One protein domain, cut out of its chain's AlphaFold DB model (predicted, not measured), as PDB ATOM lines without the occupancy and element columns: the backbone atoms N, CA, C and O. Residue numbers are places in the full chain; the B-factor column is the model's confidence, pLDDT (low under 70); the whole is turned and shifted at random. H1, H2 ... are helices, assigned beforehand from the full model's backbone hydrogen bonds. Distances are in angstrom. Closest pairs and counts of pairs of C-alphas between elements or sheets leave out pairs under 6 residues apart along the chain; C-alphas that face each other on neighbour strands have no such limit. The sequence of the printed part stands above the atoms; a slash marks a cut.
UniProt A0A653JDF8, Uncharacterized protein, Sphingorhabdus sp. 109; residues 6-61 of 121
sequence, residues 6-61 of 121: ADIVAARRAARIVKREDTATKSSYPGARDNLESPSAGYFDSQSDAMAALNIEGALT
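AT A GLANCE: This is residues 6 to 61 of the 121 residues of an uncharacterized protein of Sphingorhabdus sp. 109 (UniProt A0A653JDF8). What does the model look like at first sight? A long, outstretched thread, residues 11 to 22, has one short helix at each end, H1 and H2; the link of residues 29 to 46 folds back from H2 to the longest helix, H3, which lies beside the later part of the thread. Residues 6 to 14, with H1, stick out as an arm that makes much of the length. What is it built of, and how large is it? The printed part has 56 residues with three named helices, in the order H1, H2, H3, and no named strand; the class is all helix, though under half of the residues, 25 of 56, are in named elements. It is loose, with a radius of gyration of the C-alphas of 14.7 A, and spans 50 by 22 by 13 A.

HOW THE PARTS SIT: How does H1, residues 6 to 10, stand to the rest? It touches no helix, and residues 6 to 14 stand free, with no C-alpha 8 or more residues away along the chain within 10 A. How does H2, residues 23 to 28, stand to H1? The two are apart, with no C-alpha of the one within 8 A of the other. Where does H3, residues 47 to 60, stand? H3 is apart from H1 and also apart from H2. What do the helices' backbone atoms show? In H1, H2 and H3 every O i to N i+4 pair is within hydrogen-bond range.

IN THESE COORDINATES: Where does H1 begin? It runs from Ala 6, with its C-alpha at (162.553, 173.890, 277.757), to Ala 10. Where is H2? It runs from Thr 23, with its C-alpha at (173.655, 201.459, 244.271), to Ser 28, 8.7 A from first to last C-alpha. How long is H3, and where does it end? It runs 20.2 A from the C-alpha of Gln 47 to that of Leu 60, at (185.779, 195.727, 250.429).

THE WHOLE: How far does the printed part reach? The two C-alphas farthest apart, those of Ala 6 and Ser 28, are 50.2 A apart. What remains without the stretches that stand free, residues 6 to 14 and 26 to 33? A body of 39 residues remains, spanning 29 by 21 by 13 A. Which links are long, and is there a cut? The links from H1 to H2, with 12 residues, and from H2 to H3, with 18, are both long; the printed part has no cut. Where is the model's confidence low? Residue 11 and residues 33 to 37 have pLDDT under 70, and the mean of the printed part is 80.4.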
ATOM      1  N   ALA A   6     162.596 172.475 277.387       79.00
ATOM      2  CA  ALA A   6     162.553 173.890 277.757       79.00
ATOM      3  C   ALA A   6     163.913 174.589 277.577       79.00
ATOM      4  O   ALA A   6     163.952 175.709 277.073       79.00
ATOM      5  N   ASP A   7     165.019 173.906 277.892       77.75
ATOM      6  CA  ASP A   7     166.376 174.436 277.713       77.75
ATOM      7  C   ASP A   7     166.686 174.634 276.224       77.75
ATOM      8  O   ASP A   7     167.258 175.645 275.820       77.75
ATOM      9  N   ILE A   8     166.237 173.696 275.382       73.19
ATOM     10  CA  ILE A   8     166.395 173.767 273.923       73.19
ATOM     11  C   ILE A   8     165.608 174.949 273.344       73.19
ATOM     12  O   ILE A   8     166.083 175.606 272.421       73.19
ATOM     13  N   VAL A   9     164.408 175.225 273.859       75.00
ATOM     14  CA  VAL A   9     163.593 176.366 273.412       75.00
ATOM     15  C   VAL A   9     164.192 177.689 273.889       75.00
ATOM     16  O   VAL A   9     164.278 178.619 273.094       75.00
ATOM     17  N   ALA A  10     164.671 177.764 275.134       72.50
ATOM     18  CA  ALA A  10     165.345 178.951 275.664       72.50
ATOM     19  C   ALA A  10     166.655 179.273 274.920       72.50
ATOM     20  O   ALA A  10     167.015 180.438 274.768       72.50
ATOM     21  N   ALA A  11     167.342 178.249 274.405       67.75
ATOM     22  CA  ALA A  11     168.550 178.399 273.597       67.75
ATOM     23  C   ALA A  11     168.283 178.795 272.130       67.75
ATOM     24  O   ALA A  11     169.230 179.026 271.376       67.75
ATOM     25  N   ARG A  12     167.020 178.874 271.688       72.12
ATOM     26  CA  ARG A  12     166.665 179.268 270.318       72.12
ATOM     27  C   ARG A  12     166.332 180.754 270.255       72.12
ATOM     28  O   ARG A  12     165.502 181.259 271.004       72.12
ATOM     29  N   ARG A  13     166.926 181.450 269.287       70.50
ATOM     30  CA  ARG A  13     166.528 182.804 268.882       70.50
ATOM     31  C   ARG A  13     165.979 182.753 267.463       70.50
ATOM     32  O   ARG A  13     166.457 181.977 266.639       70.50
ATOM     33  N   ALA A  14     164.968 183.572 267.180       77.25
ATOM     34  CA  ALA A  14     164.484 183.735 265.817       77.25
ATOM     35  C   ALA A  14     165.609 184.310 264.945       77.25
ATOM     36  O   ALA A  14     166.206 185.329 265.305       77.25
ATOM     37  N   ALA A  15     165.891 183.661 263.815       80.12
ATOM     38  CA  ALA A  15     166.843 184.177 262.843       80.12
ATOM     39  C   ALA A  15     166.352 185.526 262.302       80.12
ATOM     40  O   ALA A  15     165.162 185.706 262.029       80.12
ATOM     41  N   ARG A  16     167.273 186.476 262.147       84.12
ATOM     42  CA  ARG A  16     167.003 187.782 261.544       84.12
ATOM     43  C   ARG A  16     167.884 187.944 260.322       84.12
ATOM     44  O   ARG A  16     169.080 187.689 260.391       84.12
ATOM     45  N   ILE A  17     167.285 188.385 259.223       86.69
ATOM     46  CA  ILE A  17     168.015 188.709 257.999       86.69
ATOM     47  C   ILE A  17     168.344 190.196 258.046       86.69
ATOM     48  O   ILE A  17     167.446 191.035 258.126       86.69
ATOM     49  N   VAL A  18     169.633 190.507 257.994       87.31
ATOM     50  CA  VAL A  18     170.150 191.870 257.858       87.31
ATOM     51  C   VAL A  18     170.624 192.035 256.419       87.31
ATOM     52  O   VAL A  18     171.243 191.123 255.878       87.31
ATOM     53  N   LYS A  19     170.284 193.159 255.780       87.19
ATOM     54  CA  LYS A  19     170.590 193.419 254.368       87.19
ATOM     55  C   LYS A  19     171.350 194.727 254.211       87.19
ATOM     56  O   LYS A  19     171.039 195.697 254.900       87.19
ATOM     57  N   ARG A  20     172.284 194.744 253.263       85.00
ATOM     58  CA  ARG A  20     172.979 195.930 252.763       85.00
ATOM     59  C   ARG A  20     172.719 196.021 251.264       85.00
ATOM     60  O   ARG A  20     172.778 195.005 250.586       85.00
ATOM     61  N   GLU A  21     172.471 197.224 250.763       84.94
ATOM     62  CA  GLU A  21     172.329 197.503 249.333       84.94
ATOM     63  C   GLU A  21     173.310 198.617 248.949       84.94
ATOM     64  O   GLU A  21     173.493 199.571 249.706       84.94
ATOM     65  N   ASP A  22     173.952 198.493 247.786       83.88
ATOM     66  CA  ASP A  22     174.926 199.463 247.282       83.88
ATOM     67  C   ASP A  22     174.637 199.797 245.812       83.88
ATOM     68  O   ASP A  22     174.922 199.026 244.888       83.88
ATOM     69  N   THR A  23     174.043 200.972 245.598       84.44
ATOM     70  CA  THR A  23     173.655 201.459 244.271       84.44
ATOM     71  C   THR A  23     174.856 201.798 243.392       84.44
ATOM     72  O   THR A  23     174.775 201.613 242.176       84.44
ATOM     73  N   ALA A  24     175.975 202.239 243.972       82.38
ATOM     74  CA  ALA A  24     177.187 202.557 243.222       82.38
ATOM     75  C   ALA A  24     177.816 201.275 242.664       82.38
ATOM     76  O   ALA A  24     178.062 201.176 241.460       82.38
ATOM     77  N   THR A  25     177.964 200.250 243.507       79.88
ATOM     78  CA  THR A  25     178.439 198.927 243.077       79.88
ATOM     79  C   THR A  25     177.513 198.319 242.021       79.88
ATOM     80  O   THR A  25     177.986 197.813 241.003       79.88
ATOM     81  N   LYS A  26     176.188 198.426 242.195       81.88
ATOM     82  CA  LYS A  26     175.214 197.934 241.209       81.88
ATOM     83  C   LYS A  26     175.303 198.655 239.861       81.88
ATOM     84  O   LYS A  26     175.108 198.021 238.824       81.88
ATOM     85  N   SER A  27     175.600 199.954 239.868       83.12
ATOM     86  CA  SER A  27     175.825 200.737 238.649       83.12
ATOM     87  C   SER A  27     177.097 200.297 237.920       83.12
ATOM     88  O   SER A  27     177.074 200.151 236.700       83.12
ATOM     89  N   SER A  28     178.189 200.055 238.651       80.06
ATOM     90  CA  SER A  28     179.466 199.593 238.081       80.06
ATOM     91  C   SER A  28     179.409 198.141 237.598       80.06
ATOM     92  O   SER A  28     180.066 197.786 236.622       80.06
ATOM     93  N   TYR A  29     178.592 197.305 238.246       81.75
ATOM     94  CA  TYR A  29     178.444 195.883 237.939       81.75
ATOM     95  C   TYR A  29     176.959 195.492 237.805       81.75
ATOM     96  O   TYR A  29     176.391 194.866 238.704       81.75
ATOM     97  N   PRO A  30     176.303 195.776 236.661       79.38
ATOM     98  CA  PRO A  30     174.865 195.527 236.474       79.38
ATOM     99  C   PRO A  30     174.443 194.063 236.687       79.38
ATOM    100  O   PRO A  30     173.301 193.784 237.073       79.38
ATOM    101  N   GLY A  31     175.371 193.123 236.479       74.56
ATOM    102  CA  GLY A  31     175.189 191.686 236.693       74.56
ATOM    103  C   GLY A  31     175.282 191.214 238.149       74.56
ATOM    104  O   GLY A  31     174.850 190.098 238.421       74.56
ATOM    105  N   ALA A  32     175.777 192.035 239.084       72.56
ATOM    106  CA  ALA A  32     175.828 191.693 240.507       72.56
ATOM    107  C   ALA A  32     174.392 191.571 241.045       72.56
ATOM    108  O   ALA A  32     173.679 192.569 241.176       72.56
ATOM    109  N   ARG A  33     173.893 190.344 241.225       64.25
ATOM    110  CA  ARG A  33     172.532 190.059 241.702       64.25
ATOM    111  C   ARG A  33     172.606 189.378 243.063       64.25
ATOM    112  O   ARG A  33     173.159 188.293 243.147       64.25
ATOM    113  N   ASP A  34     171.906 189.939 244.044       62.69
ATOM    114  CA  ASP A  34     171.714 189.337 245.376       62.69
ATOM    115  C   ASP A  34     170.701 188.178 245.386       62.69
ATOM    116  O   ASP A  34     170.506 187.510 246.395       62.69
ATOM    117  N   ASN A  35     170.008 187.927 244.271       59.62
ATOM    118  CA  ASN A  35     168.836 187.042 244.254       59.62
ATOM    119  C   ASN A  35     169.160 185.555 244.028       59.62
ATOM    120  O   ASN A  35     168.233 184.768 243.841       59.62
ATOM    121  N   LEU A  36     170.438 185.173 243.952       57.56
ATOM    122  CA  LEU A  36     170.845 183.793 243.652       57.56
ATOM    123  C   LEU A  36     171.438 183.049 244.851       57.56
ATOM    124  O   LEU A  36     171.587 181.833 244.774       57.56
ATOM    125  N   GLU A  37     171.730 183.742 245.952       66.69
ATOM    126  CA  GLU A  37     172.405 183.152 247.104       66.69
ATOM    127  C   GLU A  37     171.545 183.291 248.364       66.69
ATOM    128  O   GLU A  37     170.980 184.347 248.656       66.69
ATOM    129  N   SER A  38     171.383 182.186 249.093       77.19
ATOM    130  CA  SER A  38     170.718 182.203 250.396       77.19
ATOM    131  C   SER A  38     171.506 183.093 251.366       77.19
ATOM    132  O   SER A  38     172.735 183.084 251.304       77.19
ATOM    133  N   PRO A  39     170.848 183.810 252.301       78.81
ATOM    134  CA  PRO A  39     171.556 184.591 253.311       78.81
ATOM    135  C   PRO A  39     172.588 183.737 254.056       78.81
ATOM    136  O   PRO A  39     172.274 182.625 254.493       78.81
ATOM    137  N   SER A  40     173.804 184.257 254.220       81.81
ATOM    138  CA  SER A  40     174.847 183.597 255.001       81.81
ATOM    139  C   SER A  40     174.499 183.617 256.495       81.81
ATOM    140  O   SER A  40     173.880 184.551 257.012       81.81
ATOM    141  N   ALA A  41     174.863 182.550 257.208       85.56
ATOM    142  CA  ALA A  41     174.637 182.466 258.646       85.56
ATOM    143  C   ALA A  41     175.703 183.280 259.398       85.56
ATOM    144  O   ALA A  41     176.887 182.956 259.338       85.56
ATOM    145  N   GLY A  42     175.270 184.309 260.129       83.25
ATOM    146  CA  GLY A  42     176.106 185.076 261.054       83.25
ATOM    147  C   GLY A  42     175.719 184.823 262.511       83.25
ATOM    148  O   GLY A  42     174.544 184.626 262.822       83.25
ATOM    149  N   TYR A  43     176.702 184.864 263.410       86.81
ATOM    150  CA  TYR A  43     176.504 184.711 264.855       86.81
ATOM    151  C   TYR A  43     176.784 186.042 265.553       86.81
ATOM    152  O   TYR A  43     177.850 186.243 266.127       86.81
ATOM    153  N   PHE A  44     175.830 186.966 265.456       88.06
ATOM    154  CA  PHE A  44     175.917 188.287 266.080       88.06
ATOM    155  C   PHE A  44     174.918 188.410 267.227       88.06
ATOM    156  O   PHE A  44     173.783 187.936 267.127       88.06
ATOM    157  N   ASP A  45     175.325 189.085 268.301       86.19
ATOM    158  CA  ASP A  45     174.461 189.329 269.458       86.19
ATOM    159  C   ASP A  45     173.400 190.400 269.187       86.19
ATOM    160  O   ASP A  45     172.308 190.356 269.762       86.19
ATOM    161  N   SER A  46     173.683 191.329 268.269       87.94
ATOM    162  CA  SER A  46     172.765 192.392 267.879       87.94
ATOM    163  C   SER A  46     172.709 192.607 266.364       87.94
ATOM    164  O   SER A  46     173.620 192.270 265.605       87.94
ATOM    165  N   GLN A  47     171.614 193.220 265.910       88.94
ATOM    166  CA  GLN A  47     171.457 193.620 264.512       88.94
ATOM    167  C   GLN A  47     172.446 194.724 264.109       88.94
ATOM    168  O   GLN A  47     172.850 194.775 262.949       88.94
ATOM    169  N   SER A  48     172.842 195.595 265.043       90.94
ATOM    170  CA  SER A  48     173.848 196.630 264.788       90.94
ATOM    171  C   SER A  48     175.220 196.030 264.506       90.94
ATOM    172  O   SER A  48     175.878 196.482 263.575       90.94
ATOM    173  N   ASP A  49     175.614 194.978 265.228       90.00
ATOM    174  CA  ASP A  49     176.911 194.319 265.014       90.00
ATOM    175  C   ASP A  49     176.941 193.604 263.660       90.00
ATOM    176  O   ASP A  49     177.899 193.740 262.900       90.00
ATOM    177  N   ALA A  50     175.844 192.921 263.313       90.56
ATOM    178  CA  ALA A  50     175.680 192.305 261.999       90.56
ATOM    179  C   ALA A  50     175.749 193.344 260.867       90.56
ATOM    180  O   ALA A  50     176.402 193.116 259.851       90.56
ATOM    181  N   MET A  51     175.111 194.506 261.045       91.75
ATOM    182  CA  MET A  51     175.169 195.592 260.064       91.75
ATOM    183  C   MET A  51     176.576 196.196 259.956       91.75
ATOM    184  O   MET A  51     177.027 196.500 258.856       91.75
ATOM    185  N   ALA A  52     177.293 196.352 261.073       91.88
ATOM    186  CA  ALA A  52     178.669 196.841 261.066       91.88
ATOM    187  C   ALA A  52     179.598 195.889 260.294       91.88
ATOM    188  O   ALA A  52     180.369 196.344 259.450       91.88
ATOM    189  N   ALA A  53     179.467 194.579 260.515       89.06
ATOM    190  CA  ALA A  53     180.217 193.570 259.773       89.06
ATOM    191  C   ALA A  53     179.906 193.612 258.265       89.06
ATOM    192  O   ALA A  53     180.829 193.690 257.454       89.06
ATOM    193  N   LEU A  54     178.619 193.663 257.895       89.12
ATOM    194  CA  LEU A  54     178.188 193.789 256.497       89.12
ATOM    195  C   LEU A  54     178.700 195.073 255.835       89.12
ATOM    196  O   LEU A  54     179.008 195.075 254.646       89.12
ATOM    197  N   ASN A  55     178.803 196.172 256.582       88.69
ATOM    198  CA  ASN A  55     179.359 197.418 256.066       88.69
ATOM    199  C   ASN A  55     180.865 197.318 255.813       88.69
ATOM    200  O   ASN A  55     181.321 197.844 254.804       88.69
ATOM    201  N   ILE A  56     181.624 196.636 256.677       86.94
ATOM    202  CA  ILE A  56     183.068 196.423 256.489       86.94
ATOM    203  C   ILE A  56     183.321 195.536 255.268       86.94
ATOM    204  O   ILE A  56     184.058 195.927 254.366       86.94
ATOM    205  N   GLU A  57     182.676 194.369 255.202       84.44
ATOM    206  CA  GLU A  57     182.758 193.467 254.045       84.44
ATOM    207  C   GLU A  57     182.303 194.175 252.762       84.44
ATOM    208  O   GLU A  57     182.923 194.102 251.699       84.44
ATOM    209  N   GLY A  58     181.232 194.942 252.894       80.19
ATOM    210  CA  GLY A  58     180.686 195.748 251.838       80.19
ATOM    211  C   GLY A  58     181.621 196.835 251.318       80.19
ATOM    212  O   GLY A  58     181.654 197.064 250.114       80.19
ATOM    213  N   ALA A  59     182.402 197.471 252.193       79.19
ATOM    214  CA  ALA A  59     183.433 198.438 251.817       79.19
ATOM    215  C   ALA A  59     184.571 197.790 251.016       79.19
ATOM    216  O   ALA A  59     185.228 198.456 250.222       79.19
ATOM    217  N   LEU A  60     184.800 196.489 251.200       76.19
ATOM    218  CA  LEU A  60     185.779 195.727 250.429       76.19
ATOM    219  C   LEU A  60     185.256 195.310 249.046       76.19
ATOM    220  O   LEU A  60     186.055 194.884 248.202       76.19
ATOM    221  N   THR A  61     183.945 195.413 248.826       74.06
ATOM    222  CA  THR A  61     183.251 195.062 247.584       74.06
ATOM    223  C   THR A  61     183.106 196.313 246.720       74.06
ATOM    224  O   THR A  61     182.584 197.323 247.170       74.06
TER     225      THR A  61